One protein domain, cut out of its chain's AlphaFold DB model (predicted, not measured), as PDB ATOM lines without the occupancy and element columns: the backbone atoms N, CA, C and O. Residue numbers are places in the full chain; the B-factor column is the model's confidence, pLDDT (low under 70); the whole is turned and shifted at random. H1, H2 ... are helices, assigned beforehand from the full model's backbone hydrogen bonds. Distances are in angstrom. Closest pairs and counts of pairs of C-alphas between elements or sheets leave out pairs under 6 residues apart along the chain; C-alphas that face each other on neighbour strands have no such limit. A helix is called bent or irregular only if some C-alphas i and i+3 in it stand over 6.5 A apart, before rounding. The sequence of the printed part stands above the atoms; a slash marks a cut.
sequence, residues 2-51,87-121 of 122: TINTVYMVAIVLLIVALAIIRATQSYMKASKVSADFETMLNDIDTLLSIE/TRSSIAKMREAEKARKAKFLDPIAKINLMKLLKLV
ATOM      1  N   THR A   2     -27.779 -12.548 -12.482       57.66
ATOM      2  CA  THR A   2     -26.558 -13.179 -13.035       57.66
ATOM      3  C   THR A   2     -26.798 -14.513 -13.756       57.66
ATOM      4  O   THR A   2     -26.166 -14.804 -14.763       57.66
ATOM      5  N   ILE A   3     -27.761 -15.314 -13.292       60.59
ATOM      6  CA  ILE A   3     -28.089 -16.614 -13.902       60.59
ATOM      7  C   ILE A   3     -28.611 -16.445 -15.346       60.59
ATOM      8  O   ILE A   3     -28.155 -17.136 -16.251       60.59
ATOM      9  N   ASN A   4     -29.478 -15.455 -15.598       70.62
ATOM     10  CA  ASN A   4     -29.972 -15.154 -16.952       70.62
ATOM     11  C   ASN A   4     -28.864 -14.702 -17.910       70.62
ATOM     12  O   ASN A   4     -28.919 -15.008 -19.097       70.62
ATOM     13  N   THR A   5     -27.859 -13.977 -17.417       71.56
ATOM     14  CA  THR A   5     -26.741 -13.509 -18.246       71.56
ATOM     15  C   THR A   5     -25.816 -14.658 -18.636       71.56
ATOM     16  O   THR A   5     -25.412 -14.726 -19.792       71.56
ATOM     17  N   VAL A   6     -25.562 -15.614 -17.737       76.75
ATOM     18  CA  VAL A   6     -24.782 -16.826 -18.055       76.75
ATOM     19  C   VAL A   6     -25.472 -17.672 -19.129       76.75
ATOM     20  O   VAL A   6     -24.825 -18.071 -20.096       76.75
ATOM     21  N   TYR A   7     -26.788 -17.891 -19.022       79.38
ATOM     22  CA  TYR A   7     -27.537 -18.629 -20.046       79.38
ATOM     23  C   TYR A   7     -27.557 -17.909 -21.398       79.38
ATOM     24  O   TYR A   7     -27.364 -18.547 -22.431       79.38
ATOM     25  N   MET A   8     -27.725 -16.584 -21.408       76.50
ATOM     26  CA  MET A   8     -27.676 -15.799 -22.645       76.50
ATOM     27  C   MET A   8     -26.303 -15.874 -23.322       76.50
ATOM     28  O   MET A   8     -26.231 -16.071 -24.533       76.50
ATOM     29  N   VAL A   9     -25.211 -15.790 -22.555       80.81
ATOM     30  CA  VAL A   9     -23.847 -15.935 -23.091       80.81
ATOM     31  C   VAL A   9     -23.625 -17.341 -23.651       80.81
ATOM     32  O   VAL A   9     -23.115 -17.478 -24.761       80.81
ATOM     33  N   ALA A  10     -24.068 -18.385 -22.946       81.62
ATOM     34  CA  ALA A  10     -23.969 -19.762 -23.426       81.62
ATOM     35  C   ALA A  10     -24.736 -19.985 -24.744       81.62
ATOM     36  O   ALA A  10     -24.220 -20.630 -25.657       81.62
ATOM     37  N   ILE A  11     -25.934 -19.407 -24.882       83.19
ATOM     38  CA  ILE A  11     -26.729 -19.484 -26.118       83.19
ATOM     39  C   ILE A  11     -26.022 -18.758 -27.269       83.19
ATOM     40  O   ILE A  11     -25.945 -19.292 -28.375       83.19
ATOM     41  N   VAL A  12     -25.463 -17.569 -27.024       80.38
ATOM     42  CA  VAL A  12     -24.710 -16.820 -28.044       80.38
ATOM     43  C   VAL A  12     -23.483 -17.607 -28.507       80.38
ATOM     44  O   VAL A  12     -23.263 -17.736 -29.712       80.38
ATOM     45  N   LEU A  13     -22.725 -18.199 -27.581       81.56
ATOM     46  CA  LEU A  13     -21.574 -19.044 -27.914       81.56
ATOM     47  C   LEU A  13     -21.980 -20.270 -28.740       81.56
ATOM     48  O   LEU A  13     -21.309 -20.602 -29.718       81.56
ATOM     49  N   LEU A  14     -23.109 -20.902 -28.407       81.31
ATOM     50  CA  LEU A  14     -23.646 -22.031 -29.167       81.31
ATOM     51  C   LEU A  14     -24.008 -21.625 -30.607       81.31
ATOM     52  O   LEU A  14     -23.668 -22.332 -31.557       81.31
ATOM     53  N   ILE A  15     -24.666 -20.476 -30.787       82.94
ATOM     54  CA  ILE A  15     -25.039 -19.955 -32.112       82.94
ATOM     55  C   ILE A  15     -23.786 -19.674 -32.950       82.94
ATOM     56  O   ILE A  15     -23.727 -20.066 -34.119       82.94
ATOM     57  N   VAL A  16     -22.767 -19.049 -32.354       81.19
ATOM     58  CA  VAL A  16     -21.489 -18.776 -33.024       81.19
ATOM     59  C   VAL A  16     -20.794 -20.080 -33.427       81.19
ATOM     60  O   VAL A  16     -20.368 -20.214 -34.575       81.19
ATOM     61  N   ALA A  17     -20.744 -21.077 -32.541       75.44
ATOM     62  CA  ALA A  17     -20.151 -22.380 -32.841       75.44
ATOM     63  C   ALA A  17     -20.861 -23.086 -34.012       75.44
ATOM     64  O   ALA A  17     -20.209 -23.568 -34.940       75.44
ATOM     65  N   LEU A  18     -22.198 -23.089 -34.025       76.94
ATOM     66  CA  LEU A  18     -22.987 -23.663 -35.121       76.94
ATOM     67  C   LEU A  18     -22.754 -22.934 -36.452       76.94
ATOM     68  O   LEU A  18     -22.664 -23.579 -37.501       76.94
ATOM     69  N   ALA A  19     -22.627 -21.605 -36.421       76.12
ATOM     70  CA  ALA A  19     -22.307 -20.812 -37.602       76.12
ATOM     71  C   ALA A  19     -20.920 -21.171 -38.165       76.12
ATOM     72  O   ALA A  19     -20.790 -21.388 -39.372       76.12
ATOM     73  N   ILE A  20     -19.910 -21.323 -37.299       78.69
ATOM     74  CA  ILE A  20     -18.551 -21.737 -37.687       78.69
ATOM     75  C   ILE A  20     -18.556 -23.145 -38.294       78.69
ATOM     76  O   ILE A  20     -17.945 -23.361 -39.344       78.69
ATOM     77  N   ILE A  21     -19.269 -24.100 -37.689       75.44
ATOM     78  CA  ILE A  21     -19.364 -25.477 -38.203       75.44
ATOM     79  C   ILE A  21     -19.977 -25.482 -39.608       75.44
ATOM     80  O   ILE A  21     -19.415 -26.089 -40.523       75.44
ATOM     81  N   ARG A  22     -21.093 -24.769 -39.815       76.25
ATOM     82  CA  ARG A  22     -21.729 -24.678 -41.139       76.25
ATOM     83  C   ARG A  22     -20.828 -24.003 -42.169       76.25
ATOM     84  O   ARG A  22     -20.726 -24.497 -43.291       76.25
ATOM     85  N   ALA A  23     -20.153 -22.917 -41.796       75.56
ATOM     86  CA  ALA A  23     -19.200 -22.242 -42.675       75.56
ATOM     87  C   ALA A  23     -18.046 -23.177 -43.078       75.56
ATOM     88  O   ALA A  23     -17.705 -23.260 -44.258       75.56
ATOM     89  N   THR A  24     -17.518 -23.950 -42.126       73.38
ATOM     90  CA  THR A  24     -16.437 -24.922 -42.356       73.38
ATOM     91  C   THR A  24     -16.882 -26.045 -43.294       73.38
ATOM     92  O   THR A  24     -16.182 -26.366 -44.250       73.38
ATOM     93  N   GLN A  25     -18.076 -26.609 -43.088       75.62
ATOM     94  CA  GLN A  25     -18.624 -27.645 -43.972       75.62
ATOM     95  C   GLN A  25     -18.853 -27.131 -45.398       75.62
ATOM     96  O   GLN A  25     -18.524 -27.824 -46.364       75.62
ATOM     97  N   SER A  26     -19.388 -25.917 -45.550       75.19
ATOM     98  CA  SER A  26     -19.549 -25.280 -46.861       75.19
ATOM     99  C   SER A  26     -18.203 -25.021 -47.537       75.19
ATOM    100  O   SER A  26     -18.070 -25.289 -48.731       75.19
ATOM    101  N   TYR A  27     -17.190 -24.579 -46.784       78.12
ATOM    102  CA  TYR A  27     -15.827 -24.410 -47.293       78.12
ATOM    103  C   TYR A  27     -15.226 -25.737 -47.768       78.12
ATOM    104  O   TYR A  27     -14.747 -25.816 -48.895       78.12
ATOM    105  N   MET A  28     -15.303 -26.800 -46.961       75.38
ATOM    106  CA  MET A  28     -14.790 -28.123 -47.340       75.38
ATOM    107  C   MET A  28     -15.451 -28.645 -48.620       75.38
ATOM    108  O   MET A  28     -14.765 -29.146 -49.510       75.38
ATOM    109  N   LYS A  29     -16.776 -28.488 -48.745       80.06
ATOM    110  CA  LYS A  29     -17.507 -28.849 -49.968       80.06
ATOM    111  C   LYS A  29     -17.030 -28.029 -51.165       80.06
ATOM    112  O   LYS A  29     -16.747 -28.605 -52.208       80.06
ATOM    113  N   ALA A  30     -16.903 -26.711 -51.015       77.31
ATOM    114  CA  ALA A  30     -16.435 -25.834 -52.084       77.31
ATOM    115  C   ALA A  30     -14.992 -26.156 -52.509       77.31
ATOM    116  O   ALA A  30     -14.707 -26.216 -53.702       77.31
ATOM    117  N   SER A  31     -14.105 -26.439 -51.551       80.44
ATOM    118  CA  SER A  31     -12.726 -26.856 -51.812       80.44
ATOM    119  C   SER A  31     -12.670 -28.180 -52.568       80.44
ATOM    120  O   SER A  31     -11.911 -28.295 -53.527       80.44
ATOM    121  N   LYS A  32     -13.480 -29.171 -52.169       84.12
ATOM    122  CA  LYS A  32     -13.549 -30.462 -52.863       84.12
ATOM    123  C   LYS A  32     -14.053 -30.299 -54.295       84.12
ATOM    124  O   LYS A  32     -13.403 -30.767 -55.216       84.12
ATOM    125  N   VAL A  33     -15.156 -29.572 -54.487       83.12
ATOM    126  CA  VAL A  33     -15.710 -29.293 -55.823       83.12
ATOM    127  C   VAL A  33     -14.679 -28.607 -56.717       83.12
ATOM    128  O   VAL A  33     -14.581 -28.917 -57.898       83.12
ATOM    129  N   SER A  34     -13.894 -27.692 -56.156       84.56
ATOM    130  CA  SER A  34     -12.854 -26.989 -56.897       84.56
ATOM    131  C   SER A  34     -11.691 -27.906 -57.307       84.56
ATOM    132  O   SER A  34     -11.154 -27.762 -58.405       84.56
ATOM    133  N   ALA A  35     -11.331 -28.879 -56.466       84.50
ATOM    134  CA  ALA A  35     -10.350 -29.911 -56.804       84.50
ATOM    135  C   ALA A  35     -10.882 -30.878 -57.877       84.50
ATOM    136  O   ALA A  35     -10.202 -31.129 -58.869       84.50
ATOM    137  N   ASP A  36     -12.122 -31.356 -57.727       86.75
ATOM    138  CA  ASP A  36     -12.778 -32.233 -58.705       86.75
ATOM    139  C   ASP A  36     -12.901 -31.541 -60.076       86.75
ATOM    140  O   ASP A  36     -12.669 -32.151 -61.120       86.75
ATOM    141  N   PHE A  37     -13.204 -30.238 -60.083       87.00
ATOM    142  CA  PHE A  37     -13.249 -29.424 -61.297       87.00
ATOM    143  C   PHE A  37     -11.886 -29.333 -61.996       87.00
ATOM    144  O   PHE A  37     -11.811 -29.432 -63.219       87.00
ATOM    145  N   GLU A  38     -10.802 -29.168 -61.237       87.56
ATOM    146  CA  GLU A  38      -9.443 -29.118 -61.782       87.56
ATOM    147  C   GLU A  38      -9.033 -30.456 -62.411       87.56
ATOM    148  O   GLU A  38      -8.529 -30.472 -63.536       87.56
ATOM    149  N   THR A  39      -9.343 -31.572 -61.744       89.31
ATOM    150  CA  THR A  39      -9.162 -32.927 -62.285       89.31
ATOM    151  C   THR A  39      -9.939 -33.111 -63.587       89.31
ATOM    152  O   THR A  39      -9.357 -33.495 -64.598       89.31
ATOM    153  N   MET A  40     -11.222 -32.734 -63.612       89.38
ATOM    154  CA  MET A  40     -12.052 -32.819 -64.817       89.38
ATOM    155  C   MET A  40     -11.454 -32.020 -65.986       89.38
ATOM    156  O   MET A  40     -11.440 -32.496 -67.120       89.38
ATOM    157  N   LEU A  41     -10.943 -30.807 -65.742       89.69
ATOM    158  CA  LEU A  41     -10.297 -30.017 -66.794       89.69
ATOM    159  C   LEU A  41      -9.009 -30.670 -67.314       89.69
ATOM    160  O   LEU A  41      -8.728 -30.562 -68.507       89.69
ATOM    161  N   ASN A  42      -8.240 -31.344 -66.454       89.12
ATOM    162  CA  ASN A  42      -7.041 -32.083 -66.860       89.12
ATOM    163  C   ASN A  42      -7.383 -33.306 -67.715       89.12
ATOM    164  O   ASN A  42      -6.729 -33.539 -68.734       89.12
ATOM    165  N   ASP A  43      -8.433 -34.043 -67.354       89.38
ATOM    166  CA  ASP A  43      -8.911 -35.182 -68.142       89.38
ATOM    167  C   ASP A  43      -9.363 -34.730 -69.536       89.38
ATOM    168  O   ASP A  43      -8.979 -35.320 -70.547       89.38
ATOM    169  N   ILE A  44     -10.115 -33.626 -69.617       87.81
ATOM    170  CA  ILE A  44     -10.549 -33.053 -70.898       87.81
ATOM    171  C   ILE A  44      -9.344 -32.616 -71.745       87.81
ATOM    172  O   ILE A  44      -9.307 -32.902 -72.942       87.81
ATOM    173  N   ASP A  45      -8.353 -31.937 -71.162       87.62
ATOM    174  CA  ASP A  45      -7.155 -31.493 -71.892       87.62
ATOM    175  C   ASP A  45      -6.309 -32.679 -72.394       87.62
ATOM    176  O   ASP A  45      -5.786 -32.666 -73.514       87.62
ATOM    177  N   THR A  46      -6.252 -33.754 -71.607       88.75
ATOM    178  CA  THR A  46      -5.614 -35.017 -71.993       88.75
ATOM    179  C   THR A  46      -6.334 -35.648 -73.183       88.75
ATOM    180  O   THR A  46      -5.695 -35.974 -74.183       88.75
ATOM    181  N   LEU A  47      -7.665 -35.752 -73.134       87.31
ATOM    182  CA  LEU A  47      -8.470 -36.289 -74.236       87.31
ATOM    183  C   LEU A  47      -8.324 -35.463 -75.520       87.31
ATOM    184  O   LEU A  47      -8.178 -36.034 -76.601       87.31
ATOM    185  N   LEU A  48      -8.304 -34.131 -75.415       85.94
ATOM    186  CA  LEU A  48      -8.057 -33.247 -76.559       85.94
ATOM    187  C   LEU A  48      -6.657 -33.453 -77.152       85.94
ATOM    188  O   LEU A  48      -6.485 -33.396 -78.368       85.94
ATOM    189  N   SER A  49      -5.658 -33.707 -76.309       86.81
ATOM    190  CA  SER A  49      -4.285 -33.968 -76.751       86.81
ATOM    191  C   SER A  49      -4.148 -35.334 -77.427       86.81
ATOM    192  O   SER A  49      -3.477 -35.438 -78.453       86.81
ATOM    193  N   ILE A  50      -4.842 -36.357 -76.919       85.62
ATOM    194  CA  ILE A  50      -4.948 -37.673 -77.564       85.62
ATOM    195  C   ILE A  50      -5.642 -37.547 -78.927       85.62
ATOM    196  O   ILE A  50      -5.145 -38.092 -79.913       85.62
ATOM    197  N   GLU A  51      -6.754 -36.806 -79.011       82.50
ATOM    198  CA  GLU A  51      -7.440 -36.531 -80.284       82.50
ATOM    199  C   GLU A  51      -6.490 -35.858 -81.279       82.50
ATOM    200  O   GLU A  51      -6.416 -36.276 -82.437       82.50
ATOM    201  N   THR A  87     -12.492 -26.484 -75.655       84.12
ATOM    202  CA  THR A  87     -11.299 -26.272 -76.479       84.12
ATOM    203  C   THR A  87     -10.166 -25.877 -75.540       84.12
ATOM    204  O   THR A  87     -10.436 -25.374 -74.449       84.12
ATOM    205  N   ARG A  88      -8.899 -26.020 -75.945       83.50
ATOM    206  CA  ARG A  88      -7.773 -25.599 -75.089       83.50
ATOM    207  C   ARG A  88      -7.884 -24.139 -74.633       83.50
ATOM    208  O   ARG A  88      -7.622 -23.831 -73.476       83.50
ATOM    209  N   SER A  89      -8.345 -23.245 -75.511       86.19
ATOM    210  CA  SER A  89      -8.534 -21.830 -75.174       86.19
ATOM    211  C   SER A  89      -9.686 -21.603 -74.190       86.19
ATOM    212  O   SER A  89      -9.554 -20.787 -73.279       86.19
ATOM    213  N   SER A  90     -10.806 -22.323 -74.321       86.69
ATOM    214  CA  SER A  90     -11.903 -22.215 -73.354       86.69
ATOM    215  C   SER A  90     -11.553 -22.845 -72.006       86.69
ATOM    216  O   SER A  90     -11.911 -22.273 -70.980       86.69
ATOM    217  N   ILE A  91     -10.781 -23.936 -71.982       88.56
ATOM    218  CA  ILE A  91     -10.241 -24.532 -70.751       88.56
ATOM    219  C   ILE A  91      -9.322 -23.541 -70.030       88.56
ATOM    220  O   ILE A  91      -9.463 -23.353 -68.824       88.56
ATOM    221  N   ALA A  92      -8.432 -22.850 -70.751       89.12
ATOM    222  CA  ALA A  92      -7.574 -21.819 -70.163       89.12
ATOM    223  C   ALA A  92      -8.396 -20.709 -69.484       89.12
ATOM    224  O   ALA A  92      -8.176 -20.411 -68.312       89.12
ATOM    225  N   LYS A  93      -9.423 -20.186 -70.171       90.50
ATOM    226  CA  LYS A  93     -10.347 -19.186 -69.606       90.50
ATOM    227  C   LYS A  93     -11.100 -19.709 -68.378       90.50
ATOM    228  O   LYS A  93     -11.267 -18.982 -67.404       90.50
ATOM    229  N   MET A  94     -11.545 -20.967 -68.401       88.88
ATOM    230  CA  MET A  94     -12.203 -21.604 -67.253       88.88
ATOM    231  C   MET A  94     -11.259 -21.727 -66.051       88.88
ATOM    232  O   MET A  94     -11.677 -21.457 -64.927       88.88
ATOM    233  N   ARG A  95      -9.981 -22.071 -66.272       90.00
ATOM    234  CA  ARG A  95      -8.966 -22.111 -65.204       90.00
ATOM    235  C   ARG A  95      -8.712 -20.728 -64.613       90.00
ATOM    236  O   ARG A  95      -8.600 -20.606 -63.398       90.00
ATOM    237  N   GLU A  96      -8.629 -19.688 -65.438       90.81
ATOM    238  CA  GLU A  96      -8.467 -18.308 -64.959       90.81
ATOM    239  C   GLU A  96      -9.671 -17.841 -64.139       90.81
ATOM    240  O   GLU A  96      -9.500 -17.291 -63.049       90.81
ATOM    241  N   ALA A  97     -10.887 -18.125 -64.611       88.50
ATOM    242  CA  ALA A  97     -12.113 -17.809 -63.887       88.50
ATOM    243  C   ALA A  97     -12.184 -18.535 -62.532       88.50
ATOM    244  O   ALA A  97     -12.526 -17.920 -61.519       88.50
ATOM    245  N   GLU A  98     -11.810 -19.817 -62.483       86.94
ATOM    246  CA  GLU A  98     -11.788 -20.575 -61.231       86.94
ATOM    247  C   GLU A  98     -10.683 -20.084 -60.285       86.94
ATOM    248  O   GLU A  98     -10.927 -19.964 -59.088       86.94
ATOM    249  N   LYS A  99      -9.503 -19.700 -60.793       87.88
ATOM    250  CA  LYS A  99      -8.461 -19.041 -59.980       87.88
ATOM    251  C   LYS A  99      -8.968 -17.737 -59.366       87.88
ATOM    252  O   LYS A  99      -8.800 -17.526 -58.167       87.88
ATOM    253  N   ALA A 100      -9.632 -16.891 -60.153       87.69
ATOM    254  CA  ALA A 100     -10.221 -15.647 -59.657       87.69
ATOM    255  C   ALA A 100     -11.303 -15.910 -58.593       87.69
ATOM    256  O   ALA A 100     -11.390 -15.198 -57.591       87.69
ATOM    257  N   ARG A 101     -12.103 -16.968 -58.767       84.19
ATOM    258  CA  ARG A 101     -13.111 -17.396 -57.791       84.19
ATOM    259  C   ARG A 101     -12.479 -17.938 -56.502       84.19
ATOM    260  O   ARG A 101     -12.903 -17.521 -55.424       84.19
ATOM    261  N   LYS A 102     -11.459 -18.804 -56.594       84.12
ATOM    262  CA  LYS A 102     -10.669 -19.290 -55.443       84.12
ATOM    263  C   LYS A 102     -10.107 -18.103 -54.651       84.12
ATOM    264  O   LYS A 102     -10.383 -17.990 -53.458       84.12
ATOM    265  N   ALA A 103      -9.467 -17.154 -55.334       84.69
ATOM    266  CA  ALA A 103      -8.883 -15.964 -54.717       84.69
ATOM    267  C   ALA A 103      -9.913 -15.065 -54.014       84.69
ATOM    268  O   ALA A 103      -9.632 -14.493 -52.961       84.69
ATOM    269  N   LYS A 104     -11.122 -14.939 -54.573       82.62
ATOM    270  CA  LYS A 104     -12.178 -14.090 -54.004       82.62
ATOM    271  C   LYS A 104     -12.875 -14.719 -52.795       82.62
ATOM    272  O   LYS A 104     -13.278 -13.989 -51.895       82.62
ATOM    273  N   PHE A 105     -13.059 -16.040 -52.790       76.81
ATOM    274  CA  PHE A 105     -13.954 -16.700 -51.832       76.81
ATOM    275  C   PHE A 105     -13.272 -17.727 -50.928       76.81
ATOM    276  O   PHE A 105     -13.647 -17.834 -49.767       76.81
ATOM    277  N   LEU A 106     -12.294 -18.482 -51.430       75.88
ATOM    278  CA  LEU A 106     -11.651 -19.561 -50.675       75.88
ATOM    279  C   LEU A 106     -10.385 -19.079 -49.969       75.88
ATOM    280  O   LEU A 106     -10.221 -19.355 -48.783       75.88
ATOM    281  N   ASP A 107      -9.544 -18.291 -50.638       77.94
ATOM    282  CA  ASP A 107      -8.286 -17.800 -50.063       77.94
ATOM    283  C   ASP A 107      -8.475 -16.954 -48.792       77.94
ATOM    284  O   ASP A 107      -7.712 -17.143 -47.840       77.94
ATOM    285  N   PRO A 108      -9.474 -16.051 -48.697       77.44
ATOM    286  CA  PRO A 108      -9.720 -15.319 -47.459       77.44
ATOM    287  C   PRO A 108     -10.098 -16.253 -46.306       77.44
ATOM    288  O   PRO A 108      -9.648 -16.045 -45.184       77.44
ATOM    289  N   ILE A 109     -10.871 -17.310 -46.583       69.19
ATOM    290  CA  ILE A 109     -11.292 -18.298 -45.583       69.19
ATOM    291  C   ILE A 109     -10.114 -19.188 -45.172       69.19
ATOM    292  O   ILE A 109      -9.945 -19.454 -43.989       69.19
ATOM    293  N   ALA A 110      -9.252 -19.585 -46.109       68.06
ATOM    294  CA  ALA A 110      -8.036 -20.340 -45.811       68.06
ATOM    295  C   ALA A 110      -7.044 -19.539 -44.947       68.06
ATOM    296  O   ALA A 110      -6.348 -20.102 -44.102       68.06
ATOM    297  N   LYS A 111      -6.984 -18.214 -45.141       70.56
ATOM    298  CA  LYS A 111      -6.169 -17.296 -44.327       70.56
ATOM    299  C   LYS A 111      -6.733 -17.074 -42.927       70.56
ATOM    300  O   LYS A 111      -5.968 -16.746 -42.016       70.56
ATOM    301  N   ILE A 112      -8.039 -17.261 -42.733       67.88
ATOM    302  CA  ILE A 112      -8.616 -17.358 -41.394       67.88
ATOM    303  C   ILE A 112      -8.083 -18.656 -40.797       67.88
ATOM    304  O   ILE A 112      -8.535 -19.754 -41.104       67.88
ATOM    305  N   ASN A 113      -7.067 -18.522 -39.951       62.38
ATOM    306  CA  ASN A 113      -6.458 -19.657 -39.288       62.38
ATOM    307  C   ASN A 113      -7.496 -20.250 -38.323       62.38
ATOM    308  O   ASN A 113      -7.643 -19.783 -37.193       62.38
ATOM    309  N   LEU A 114      -8.247 -21.255 -38.784       60.09
ATOM    310  CA  LEU A 114      -9.292 -21.936 -38.015       60.09
ATOM    311  C   LEU A 114      -8.736 -22.425 -36.665       60.09
ATOM    312  O   LEU A 114      -9.424 -22.395 -35.652       60.09
ATOM    313  N   MET A 115      -7.446 -22.771 -36.634       52.44
ATOM    314  CA  MET A 115      -6.706 -23.169 -35.439       52.44
ATOM    315  C   MET A 115      -6.476 -22.009 -34.453       52.44
ATOM    316  O   MET A 115      -6.462 -22.236 -33.247       52.44
ATOM    317  N   LYS A 116      -6.340 -20.760 -34.927       58.91
ATOM    318  CA  LYS A 116      -6.351 -19.565 -34.059       58.91
ATOM    319  C   LYS A 116      -7.749 -19.259 -33.527       58.91
ATOM    320  O   LYS A 116      -7.860 -18.864 -32.376       58.91
ATOM    321  N   LEU A 117      -8.797 -19.455 -34.330       55.16
ATOM    322  CA  LEU A 117     -10.179 -19.278 -33.870       55.16
ATOM    323  C   LEU A 117     -10.568 -20.321 -32.817       55.16
ATOM    324  O   LEU A 117     -11.166 -19.963 -31.812       55.16
ATOM    325  N   LEU A 118     -10.172 -21.583 -32.997       52.00
ATOM    326  CA  LEU A 118     -10.392 -22.640 -32.004       52.00
ATOM    327  C   LEU A 118      -9.631 -22.370 -30.696       52.00
ATOM    328  O   LEU A 118     -10.176 -22.606 -29.623       52.00
ATOM    329  N   LYS A 119      -8.418 -21.804 -30.771       52.41
ATOM    330  CA  LYS A 119      -7.644 -21.368 -29.593       52.41
ATOM    331  C   LYS A 119      -8.224 -20.156 -28.858       52.41
ATOM    332  O   LYS A 119      -7.814 -19.911 -27.737       52.41
ATOM    333  N   LEU A 120      -9.119 -19.383 -29.477       49.44
ATOM    334  CA  LEU A 120      -9.804 -18.253 -28.830       49.44
ATOM    335  C   LEU A 120     -11.069 -18.685 -28.066       49.44
ATOM    336  O   LEU A 120     -11.678 -17.859 -27.393       49.44
ATOM    337  N   VAL A 121     -11.482 -19.949 -28.210       49.94
ATOM    338  CA  VAL A 121     -12.688 -20.526 -27.588       49.94
ATOM    339  C   VAL A 121     -12.335 -21.538 -26.477       49.94
ATOM    340  O   VAL A 121     -13.227 -21.955 -25.742       49.94
TER     341      VAL A 121
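AT A GLANCE: This is residues 2 to 51 and 87 to 121 of the 122 residues of an uncharacterized protein of Crocinitomicaceae bacterium (UniProt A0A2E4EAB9). One very long helix, H1, makes the length of a rod, and a shorter helix, H2, lies side by side with its later part, running back, with little H3 beyond H2's end. Residues 2 to 12 of H1 stick out. The 85 printed residues are all helix in class, with three named helices, H1, H2, H3 in chain order, and no named strand. The whole is extended, radius of gyration of the C-alphas 20.1 A, spanning 73 by 18 by 16 A.

HOW THE PARTS SIT: H1, residues 2 to 51, touches H2, residues 88 to 111, with residues 27 to 48 alone; the closest C-alphas, of Asp 45 and Arg 88, are 6.7 A apart. They run opposite ways at a shallow tilt of 20 degrees. H2 has a kink of 40 degrees near residue 103 and is only just irregular: C-alphas 104 and 107 are 6.7 A apart. H3, residues 114 to 119, is near H1, with 5 pairs of C-alphas within 10 A, and apart from H2. Every O i to N i+4 pair is within hydrogen-bond range in H1 and H3, and 17 of 20 in H2.

IN THESE COORDINATES: H1 runs 73.7 A from C-alpha 2 at (-26.558, -13.179, -13.035); H2 measures 31.9 A; H3 measures 8.6 A, ending at C-alpha 119 (-7.644, -21.368, -29.593).

THE WHOLE: Residues 52 to 86 are not printed; C-alphas 51 and 87 are 11.6 A apart across the cut. The H2 to H3 link is tight. The model's pLDDT is under 70 at residues 2 to 3, 109 to 110 and 112 to 121.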